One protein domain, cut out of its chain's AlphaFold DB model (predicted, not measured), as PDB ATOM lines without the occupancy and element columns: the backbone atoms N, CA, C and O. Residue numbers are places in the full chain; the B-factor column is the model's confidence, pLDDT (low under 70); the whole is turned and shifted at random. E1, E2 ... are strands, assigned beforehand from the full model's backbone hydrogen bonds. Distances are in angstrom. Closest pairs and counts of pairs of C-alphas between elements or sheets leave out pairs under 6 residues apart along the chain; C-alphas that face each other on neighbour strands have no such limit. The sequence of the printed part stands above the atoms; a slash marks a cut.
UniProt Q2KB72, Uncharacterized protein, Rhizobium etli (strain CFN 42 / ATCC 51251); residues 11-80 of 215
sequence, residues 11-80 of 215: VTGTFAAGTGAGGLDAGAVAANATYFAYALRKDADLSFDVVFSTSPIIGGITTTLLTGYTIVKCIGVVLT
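What this domain is: This is residues 11 to 80 of the 215 residues of an uncharacterized protein of Rhizobium etli (strain CFN 42 / ATCC 51251) (UniProt Q2KB72). A strongly twisted three-strand sheet, with E3 between E4 and E5 and E5 sharply bent, has the short strands E1 and E2 beyond E4, and a long loop, residues 54 to 68, leads from E4 to E5. The 70 printed residues hold no named helix and five strands, E1 to E5; the sheet order E4, E3, E5 is antiparallel. The class is all strand, with 33 residues in named elements, under half. It is compact, radius of gyration of the C-alphas 11.1 A, spanning 36 by 23 by 19 A.

How they stand to each other: E3, residues 34 to 42, and E4, residues 48 to 53, form an antiparallel hairpin; N 38 and O 51 are 2.8 A apart, within hydrogen-bond range. E5, residues 69 to 79, is antiparallel to E3, with N 37 and O 76 at 2.8 A, and bends by 77 degrees at residue 72. E2, residues 22 to 24, comes closest to E4 at the C-alphas of Gly 23 and Val 51, 4.8 A. E1, residues 11 to 14, has its closest C-alphas to E2 at Gly 13 and Gly 22, 4.0 A.

Where its parts are: E3 is 24.8 A long, E5 24.6 A, E4 16.5 A. E1 begins at C-alpha 11 (-33.435, -36.230, -48.324); E5 ends at C-alpha 79 (-29.697, -26.894, -50.688).

The domain as a whole: The C-alphas farthest apart, of Asn 32 and Ala 44, are 36.2 A apart. The link E4 to E5 is long. The printed part has no cut, and no printed residue is under 70 in pLDDT.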
ATOM      1  N   VAL A  11     -33.278 -36.551 -46.891       95.31
ATOM      2  CA  VAL A  11     -33.435 -36.230 -48.324       95.31
ATOM      3  C   VAL A  11     -32.972 -37.369 -49.238       95.31
ATOM      4  O   VAL A  11     -33.215 -37.323 -50.429       95.31
ATOM      5  N   THR A  12     -32.313 -38.401 -48.710       95.00
ATOM      6  CA  THR A  12     -31.791 -39.542 -49.482       95.00
ATOM      7  C   THR A  12     -32.787 -40.694 -49.643       95.00
ATOM      8  O   THR A  12     -32.425 -41.739 -50.173       95.00
ATOM      9  N   GLY A  13     -34.028 -40.537 -49.176       95.69
ATOM     10  CA  GLY A  13     -35.069 -41.555 -49.297       95.69
ATOM     11  C   GLY A  13     -36.435 -40.940 -49.566       95.69
ATOM     12  O   GLY A  13     -36.702 -39.805 -49.163       95.69
ATOM     13  N   THR A  14     -37.299 -41.711 -50.220       97.00
ATOM     14  CA  THR A  14     -38.704 -41.359 -50.441       97.00
ATOM     15  C   THR A  14     -39.452 -41.238 -49.120       97.00
ATOM     16  O   THR A  14     -39.081 -41.866 -48.125       97.00
ATOM     17  N   PHE A  15     -40.507 -40.429 -49.107       98.12
ATOM     18  CA  PHE A  15     -41.300 -40.173 -47.918       98.12
ATOM     19  C   PHE A  15     -41.823 -41.473 -47.297       98.12
ATOM     20  O   PHE A  15     -42.461 -42.292 -47.957       98.12
ATOM     21  N   ALA A  16     -41.563 -41.630 -46.004       97.19
ATOM     22  CA  ALA A  16     -42.224 -42.585 -45.128       97.19
ATOM     23  C   ALA A  16     -42.487 -41.897 -43.786       97.19
ATOM     24  O   ALA A  16     -41.716 -41.023 -43.391       97.19
ATOM     25  N   ALA A  17     -43.564 -42.260 -43.095       95.88
ATOM     26  CA  ALA A  17     -43.976 -41.572 -41.876       95.88
ATOM     27  C   ALA A  17     -42.943 -41.697 -40.735       95.88
ATOM     28  O   ALA A  17     -42.322 -42.745 -40.551       95.88
ATOM     29  N   GLY A  18     -42.807 -40.641 -39.933       94.25
ATOM     30  CA  GLY A  18     -42.021 -40.618 -38.701       94.25
ATOM     31  C   GLY A  18     -40.606 -40.045 -38.828       94.25
ATOM     32  O   GLY A  18     -40.117 -39.706 -39.911       94.25
ATOM     33  N   THR A  19     -39.953 -39.923 -37.669       94.62
ATOM     34  CA  THR A  19     -38.583 -39.402 -37.526       94.62
ATOM     35  C   THR A  19     -37.541 -40.434 -37.975       94.62
ATOM     36  O   THR A  19     -37.714 -41.635 -37.791       94.62
ATOM     37  N   GLY A  20     -36.453 -39.981 -38.598       94.81
ATOM     38  CA  GLY A  20     -35.389 -40.817 -39.169       94.81
ATOM     39  C   GLY A  20     -35.716 -41.441 -40.533       94.81
ATOM     40  O   GLY A  20     -34.823 -41.988 -41.187       94.81
ATOM     41  N   ALA A  21     -36.966 -41.329 -40.986       96.88
ATOM     42  CA  ALA A  21     -37.430 -41.851 -42.263       96.88
ATOM     43  C   ALA A  21     -37.030 -40.958 -43.456       96.88
ATOM     44  O   ALA A  21     -36.577 -39.817 -43.296       96.88
ATOM     45  N   GLY A  22     -37.201 -41.488 -44.669       97.31
ATOM     46  CA  GLY A  22     -37.066 -40.715 -45.901       97.31
ATOM     47  C   GLY A  22     -38.112 -39.603 -45.982       97.31
ATOM     48  O   GLY A  22     -39.178 -39.686 -45.365       97.31
ATOM     49  N   GLY A  23     -37.771 -38.525 -46.680       97.44
ATOM     50  CA  GLY A  23     -38.563 -37.303 -46.716       97.44
ATOM     51  C   GLY A  23     -38.894 -36.788 -48.109       97.44
ATOM     52  O   GLY A  23     -39.613 -35.807 -48.169       97.44
ATOM     53  N   LEU A  24     -38.407 -37.379 -49.204       98.19
ATOM     54  CA  LEU A  24     -38.702 -36.871 -50.551       98.19
ATOM     55  C   LEU A  24     -40.122 -37.228 -51.009       98.19
ATOM     56  O   LEU A  24     -40.510 -38.395 -50.957       98.19
ATOM     57  N   ASP A  25     -40.870 -36.247 -51.511       97.56
ATOM     58  CA  ASP A  25     -42.191 -36.462 -52.119       97.56
ATOM     59  C   ASP A  25     -42.124 -37.275 -53.424       97.56
ATOM     60  O   ASP A  25     -43.065 -37.997 -53.756       97.56
ATOM     61  N   ALA A  26     -40.997 -37.194 -54.134       95.50
ATOM     62  CA  ALA A  26     -40.708 -37.959 -55.336       95.50
ATOM     63  C   ALA A  26     -39.196 -38.092 -55.595       95.50
ATOM     64  O   ALA A  26     -38.381 -37.287 -55.142       95.50
ATOM     65  N   GLY A  27     -38.830 -39.087 -56.406       93.94
ATOM     66  CA  GLY A  27     -37.480 -39.231 -56.952       93.94
ATOM     67  C   GLY A  27     -36.394 -39.533 -55.913       93.94
ATOM     68  O   GLY A  27     -36.643 -40.138 -54.872       93.94
ATOM     69  N   ALA A  28     -35.166 -39.136 -56.247       95.44
ATOM     70  CA  ALA A  28     -33.968 -39.308 -55.432       95.44
ATOM     71  C   ALA A  28     -33.259 -37.962 -55.222       95.44
ATOM     72  O   ALA A  28     -33.524 -36.983 -55.928       95.44
ATOM     73  N   VAL A  29     -32.343 -37.913 -54.251       97.56
ATOM     74  CA  VAL A  29     -31.532 -36.716 -54.010       97.56
ATOM     75  C   VAL A  29     -30.687 -36.389 -55.247       97.56
ATOM     76  O   VAL A  29     -30.091 -37.277 -55.851       97.56
ATOM     77  N   ALA A  30     -30.632 -35.115 -55.617       97.69
ATOM     78  CA  ALA A  30     -29.849 -34.608 -56.733       97.69
ATOM     79  C   ALA A  30     -28.769 -33.638 -56.242       97.69
ATOM     80  O   ALA A  30     -28.916 -32.986 -55.201       97.69
ATOM     81  N   ALA A  31     -27.695 -33.514 -57.020       97.50
ATOM     82  CA  ALA A  31     -26.635 -32.545 -56.782       97.50
ATOM     83  C   ALA A  31     -27.101 -31.118 -57.117       97.50
ATOM     84  O   ALA A  31     -27.872 -30.913 -58.055       97.50
ATOM     85  N   ASN A  32     -26.598 -30.124 -56.378       96.44
ATOM     86  CA  ASN A  32     -26.881 -28.692 -56.583       96.44
ATOM     87  C   ASN A  32     -28.383 -28.331 -56.625       96.44
ATOM     88  O   ASN A  32     -28.799 -27.371 -57.285       96.44
ATOM     89  N   ALA A  33     -29.206 -29.099 -55.916       97.50
ATOM     90  CA  ALA A  33     -30.656 -28.997 -55.926       97.50
ATOM     91  C   ALA A  33     -31.191 -28.163 -54.753       97.50
ATOM     92  O   ALA A  33     -30.488 -27.845 -53.792       97.50
ATOM     93  N   THR A  34     -32.466 -27.793 -54.854       97.81
ATOM     94  CA  THR A  34     -33.217 -27.082 -53.818       97.81
ATOM     95  C   THR A  34     -34.359 -27.973 -53.358       97.81
ATOM     96  O   THR A  34     -35.122 -28.457 -54.188       97.81
ATOM     97  N   TYR A  35     -34.473 -28.160 -52.046       97.94
ATOM     98  CA  TYR A  35     -35.542 -28.926 -51.420       97.94
ATOM     99  C   TYR A  35     -36.260 -28.059 -50.391       97.94
ATOM    100  O   TYR A  35     -35.690 -27.676 -49.370       97.94
ATOM    101  N   PHE A  36     -37.520 -27.754 -50.662       96.75
ATOM    102  CA  PHE A  36     -38.413 -27.040 -49.764       96.75
ATOM    103  C   PHE A  36     -39.025 -28.024 -48.772       96.75
ATOM    104  O   PHE A  36     -39.580 -29.049 -49.162       96.75
ATOM    105  N   ALA A  37     -38.906 -27.717 -47.486       96.00
ATOM    106  CA  ALA A  37     -39.498 -28.491 -46.409       96.00
ATOM    107  C   ALA A  37     -40.925 -28.003 -46.156       96.00
ATOM    108  O   ALA A  37     -41.142 -26.819 -45.885       96.00
ATOM    109  N   TYR A  38     -41.886 -28.918 -46.181       96.00
ATOM    110  CA  TYR A  38     -43.289 -28.649 -45.901       96.00
ATOM    111  C   TYR A  38     -43.743 -29.424 -44.672       96.00
ATOM    112  O   TYR A  38     -43.508 -30.626 -44.559       96.00
ATOM    113  N   ALA A  39     -44.417 -28.727 -43.757       95.25
ATOM    114  CA  ALA A  39     -45.087 -29.376 -42.643       95.25
ATOM    115  C   ALA A  39     -46.314 -30.129 -43.159       95.25
ATOM    116  O   ALA A  39     -47.169 -29.549 -43.832       95.25
ATOM    117  N   LEU A  40     -46.405 -31.399 -42.794       96.44
ATOM    118  CA  LEU A  40     -47.564 -32.245 -43.002       96.44
ATOM    119  C   LEU A  40     -48.314 -32.396 -41.691       96.44
ATOM    120  O   LEU A  40     -47.693 -32.517 -40.637       96.44
ATOM    121  N   ARG A  41     -49.639 -32.444 -41.759       95.69
ATOM    122  CA  ARG A  41     -50.495 -32.838 -40.644       95.69
ATOM    123  C   ARG A  41     -51.263 -34.082 -41.049       95.69
ATOM    124  O   ARG A  41     -51.960 -34.055 -42.056       95.69
ATOM    125  N   LYS A  42     -51.141 -35.147 -40.272       96.00
ATOM    126  CA  LYS A  42     -51.883 -36.385 -40.482       96.00
ATOM    127  C   LYS A  42     -53.361 -36.155 -40.182       96.00
ATOM    128  O   LYS A  42     -53.703 -35.575 -39.153       96.00
ATOM    129  N   ASP A  43     -54.237 -36.611 -41.064       96.50
ATOM    130  CA  ASP A  43     -55.667 -36.293 -40.982       96.50
ATOM    131  C   ASP A  43     -56.371 -37.061 -39.853       96.50
ATOM    132  O   ASP A  43     -57.330 -36.565 -39.269       96.50
ATOM    133  N   ALA A  44     -55.866 -38.251 -39.508       96.25
ATOM    134  CA  ALA A  44     -56.476 -39.130 -38.512       96.25
ATOM    135  C   ALA A  44     -56.266 -38.677 -37.055       96.25
ATOM    136  O   ALA A  44     -57.146 -38.868 -36.222       96.25
ATOM    137  N   ASP A  45     -55.093 -38.122 -36.734       93.88
ATOM    138  CA  ASP A  45     -54.672 -37.849 -35.348       93.88
ATOM    139  C   ASP A  45     -54.028 -36.466 -35.156       93.88
ATOM    140  O   ASP A  45     -53.594 -36.126 -34.056       93.88
ATOM    141  N   LEU A  46     -53.972 -35.651 -36.215       92.38
ATOM    142  CA  LEU A  46     -53.390 -34.307 -36.227       92.38
ATOM    143  C   LEU A  46     -51.896 -34.247 -35.867       92.38
ATOM    144  O   LEU A  46     -51.363 -33.152 -35.665       92.38
ATOM    145  N   SER A  47     -51.200 -35.388 -35.826       92.19
ATOM    146  CA  SER A  47     -49.748 -35.430 -35.657       92.19
ATOM    147  C   SER A  47     -49.031 -34.822 -36.866       92.19
ATOM    148  O   SER A  47     -49.569 -34.775 -37.975       92.19
ATOM    149  N   PHE A  48     -47.814 -34.318 -36.651       92.94
ATOM    150  CA  PHE A  48     -47.041 -33.648 -37.696       92.94
ATOM    151  C   PHE A  48     -45.921 -34.529 -38.247       92.94
ATOM    152  O   PHE A  48     -45.260 -35.257 -37.509       92.94
ATOM    153  N   ASP A  49     -45.679 -34.389 -39.547       96.00
ATOM    154  CA  ASP A  49     -44.523 -34.929 -40.263       96.00
ATOM    155  C   ASP A  49     -43.949 -33.836 -41.181       96.00
ATOM    156  O   ASP A  49     -44.467 -32.718 -41.243       96.00
ATOM    157  N   VAL A  50     -42.868 -34.131 -41.893       96.00
ATOM    158  CA  VAL A  50     -42.243 -33.216 -42.846       96.00
ATOM    159  C   VAL A  50     -41.944 -33.957 -44.140       96.00
ATOM    160  O   VAL A  50     -41.394 -35.059 -44.129       96.00
ATOM    161  N   VAL A  51     -42.259 -33.311 -45.257       97.88
ATOM    162  CA  VAL A  51     -41.850 -33.743 -46.595       97.88
ATOM    163  C   VAL A  51     -40.964 -32.681 -47.236       97.88
ATOM    164  O   VAL A  51     -41.131 -31.486 -47.003       97.88
ATOM    165  N   PHE A  52     -40.012 -33.126 -48.036       98.12
ATOM    166  CA  PHE A  52     -39.172 -32.318 -48.894       98.12
ATOM    167  C   PHE A  52     -39.654 -32.454 -50.332       98.12
ATOM    168  O   PHE A  52     -39.853 -33.567 -50.810       98.12
ATOM    169  N   SER A  53     -39.786 -31.325 -51.020       97.62
ATOM    170  CA  SER A  53     -40.125 -31.275 -52.440       97.62
ATOM    171  C   SER A  53     -39.191 -30.326 -53.175       97.62
ATOM    172  O   SER A  53     -38.702 -29.353 -52.601       97.62
ATOM    173  N   THR A  54     -38.946 -30.585 -54.456       97.00
ATOM    174  CA  THR A  54     -38.277 -29.621 -55.344       97.00
ATOM    175  C   THR A  54     -39.224 -28.513 -55.811       97.00
ATOM    176  O   THR A  54     -38.763 -27.497 -56.335       97.00
ATOM    177  N   SER A  55     -40.536 -28.673 -55.601       95.50
ATOM    178  CA  SER A  55     -41.525 -27.641 -55.894       95.50
ATOM    179  C   SER A  55     -41.446 -26.497 -54.875       95.50
ATOM    180  O   SER A  55     -41.483 -26.763 -53.673       95.50
ATOM    181  N   PRO A  56     -41.410 -25.225 -55.320       93.50
ATOM    182  CA  PRO A  56     -41.467 -24.060 -54.434       93.50
ATOM    183  C   PRO A  56     -42.888 -23.749 -53.931       93.50
ATOM    184  O   PRO A  56     -43.062 -22.910 -53.045       93.50
ATOM    185  N   ILE A  57     -43.921 -24.402 -54.475       92.69
ATOM    186  CA  ILE A  57     -45.333 -24.171 -54.135       92.69
ATOM    187  C   ILE A  57     -46.046 -25.472 -53.759       92.69
ATOM    188  O   ILE A  57     -45.745 -26.534 -54.301       92.69
ATOM    189  N   ILE A  58     -47.054 -25.377 -52.883       93.81
ATOM    190  CA  ILE A  58     -47.813 -26.545 -52.399       93.81
ATOM    191  C   ILE A  58     -48.483 -27.310 -53.549       93.81
ATOM    192  O   ILE A  58     -48.438 -28.534 -53.573       93.81
ATOM    193  N   GLY A  59     -49.045 -26.598 -54.531       93.31
ATOM    194  CA  GLY A  59     -49.740 -27.216 -55.668       93.31
ATOM    195  C   GLY A  59     -48.847 -28.022 -56.620       93.31
ATOM    196  O   GLY A  59     -49.376 -28.736 -57.461       93.31
ATOM    197  N   GLY A  60     -47.520 -27.909 -56.506       94.62
ATOM    198  CA  GLY A  60     -46.566 -28.688 -57.304       94.62
ATOM    199  C   GLY A  60     -45.949 -29.878 -56.563       94.62
ATOM    200  O   GLY A  60     -45.078 -30.539 -57.118       94.62
ATOM    201  N   ILE A  61     -46.347 -30.133 -55.312       96.56
ATOM    202  CA  ILE A  61     -45.835 -31.251 -54.508       96.56
ATOM    203  C   ILE A  61     -46.473 -32.558 -54.987       96.56
ATOM    204  O   ILE A  61     -47.684 -32.623 -55.203       96.56
ATOM    205  N   THR A  62     -45.676 -33.620 -55.104       96.69
ATOM    206  CA  THR A  62     -46.195 -34.950 -55.454       96.69
ATOM    207  C   THR A  62     -46.885 -35.579 -54.244       96.69
ATOM    208  O   THR A  62     -46.261 -35.827 -53.216       96.69
ATOM    209  N   THR A  63     -48.185 -35.862 -54.342       96.56
ATOM    210  CA  THR A  63     -48.990 -36.311 -53.189       96.56
ATOM    211  C   THR A  63     -49.178 -37.823 -53.094       96.56
ATOM    212  O   THR A  63     -49.743 -38.294 -52.111       96.56
ATOM    213  N   THR A  64     -48.675 -38.606 -54.054       96.06
ATOM    214  CA  THR A  64     -48.874 -40.067 -54.119       96.06
ATOM    215  C   THR A  64     -48.429 -40.796 -52.844       96.06
ATOM    216  O   THR A  64     -49.077 -41.748 -52.419       96.06
ATOM    217  N   LEU A  65     -47.342 -40.337 -52.212       95.06
ATOM    218  CA  LEU A  65     -46.813 -40.903 -50.962       95.06
ATOM    219  C   LEU A  65     -47.408 -40.260 -49.698       95.06
ATOM    220  O   LEU A  65     -47.070 -40.664 -48.589       95.06
ATOM    221  N   LEU A  66     -48.267 -39.249 -49.849       96.88
ATOM    222  CA  LEU A  66     -48.760 -38.388 -48.767       96.88
ATOM    223  C   LEU A  66     -50.240 -38.637 -48.436       96.88
ATOM    224  O   LEU A  66     -50.890 -37.798 -47.816       96.88
ATOM    225  N   THR A  67     -50.791 -39.779 -48.847       96.06
ATOM    226  CA  THR A  67     -52.177 -40.161 -48.545       96.06
ATOM    227  C   THR A  67     -52.443 -40.121 -47.036       96.06
ATOM    228  O   THR A  67     -51.705 -40.717 -46.252       96.06
ATOM    229  N   GLY A  68     -53.513 -39.431 -46.630       96.38
ATOM    230  CA  GLY A  68     -53.869 -39.231 -45.219       96.38
ATOM    231  C   GLY A  68     -53.109 -38.093 -44.525       96.38
ATOM    232  O   GLY A  68     -53.129 -38.021 -43.291       96.38
ATOM    233  N   TYR A  69     -52.431 -37.235 -45.292       97.69
ATOM    234  CA  TYR A  69     -51.799 -36.015 -44.803       97.69
ATOM    235  C   TYR A  69     -52.295 -34.772 -45.547       97.69
ATOM    236  O   TYR A  69     -52.313 -34.707 -46.775       97.69
ATOM    237  N   THR A  70     -52.555 -33.718 -44.780       96.88
ATOM    238  CA  THR A  70     -52.716 -32.349 -45.271       96.88
ATOM    239  C   THR A  70     -51.358 -31.635 -45.299       96.88
ATOM    240  O   THR A  70     -50.673 -31.556 -44.275       96.88
ATOM    241  N   ILE A  71     -50.982 -31.038 -46.436       96.25
ATOM    242  CA  ILE A  71     -49.813 -30.145 -46.526       96.25
ATOM    243  C   ILE A  71     -50.188 -28.774 -45.953       96.25
ATOM    244  O   ILE A  71     -51.092 -28.111 -46.454       96.25
ATOM    245  N   VAL A  72     -49.496 -28.339 -44.900       93.94
ATOM    246  CA  VAL A  72     -49.878 -27.148 -44.126       93.94
ATOM    247  C   VAL A  72     -49.205 -25.885 -44.653       93.94
ATOM    248  O   VAL A  72     -49.875 -24.908 -44.971       93.94
ATOM    249  N   LYS A  73     -47.869 -25.872 -44.684       92.38
ATOM    250  CA  LYS A  73     -47.071 -24.720 -45.126       92.38
ATOM    251  C   LYS A  73     -45.618 -25.102 -45.361       92.38
ATOM    252  O   LYS A  73     -45.138 -26.084 -44.794       92.38
ATOM    253  N   CYS A  74     -44.909 -24.278 -46.130       93.44
ATOM    254  CA  CYS A  74     -43.451 -24.319 -46.159       93.44
ATOM    255  C   CYS A  74     -42.908 -23.929 -44.774       93.44
ATOM    256  O   CYS A  74     -43.436 -23.036 -44.109       93.44
ATOM    257  N   ILE A  75     -41.884 -24.627 -44.305       92.56
ATOM    258  CA  ILE A  75     -41.247 -24.386 -43.004       92.56
ATOM    259  C   ILE A  75     -39.736 -24.208 -43.104       92.56
ATOM    260  O   ILE A  75     -39.104 -23.912 -42.089       92.56
ATOM    261  N   GLY A  76     -39.170 -24.396 -44.292       93.31
ATOM    262  CA  GLY A  76     -37.759 -24.196 -44.541       93.31
ATOM    263  C   GLY A  76     -37.356 -24.599 -45.949       93.31
ATOM    264  O   GLY A  76     -38.155 -25.121 -46.726       93.31
ATOM    265  N   VAL A  77     -36.080 -24.406 -46.248       96.25
ATOM    266  CA  VAL A  77     -35.443 -24.879 -47.473       96.25
ATOM    267  C   VAL A  77     -34.046 -25.392 -47.151       96.25
ATOM    268  O   VAL A  77     -33.376 -24.872 -46.259       96.25
ATOM    269  N   VAL A  78     -33.608 -26.417 -47.872       96.81
ATOM    270  CA  VAL A  78     -32.235 -26.919 -47.839       96.81
ATOM    271  C   VAL A  78     -31.694 -27.020 -49.260       96.81
ATOM    272  O   VAL A  78     -32.440 -27.233 -50.218       96.81
ATOM    273  N   LEU A  79     -30.387 -26.824 -49.405       98.31
ATOM    274  CA  LEU A  79     -29.697 -26.894 -50.688       98.31
ATOM    275  C   LEU A  79     -28.672 -28.016 -50.632       98.31
ATOM    276  O   LEU A  79     -27.991 -28.167 -49.618       98.31
ATOM    277  N   THR A  80     -28.535 -28.768 -51.719       98.31
ATOM    278  CA  THR A  80     -27.470 -29.764 -51.847       98.31
ATOM    279  C   THR A  80     -26.251 -29.204 -52.578       98.31
ATOM    280  O   THR A  80     -26.324 -28.196 -53.291       98.31
TER     281      THR A  80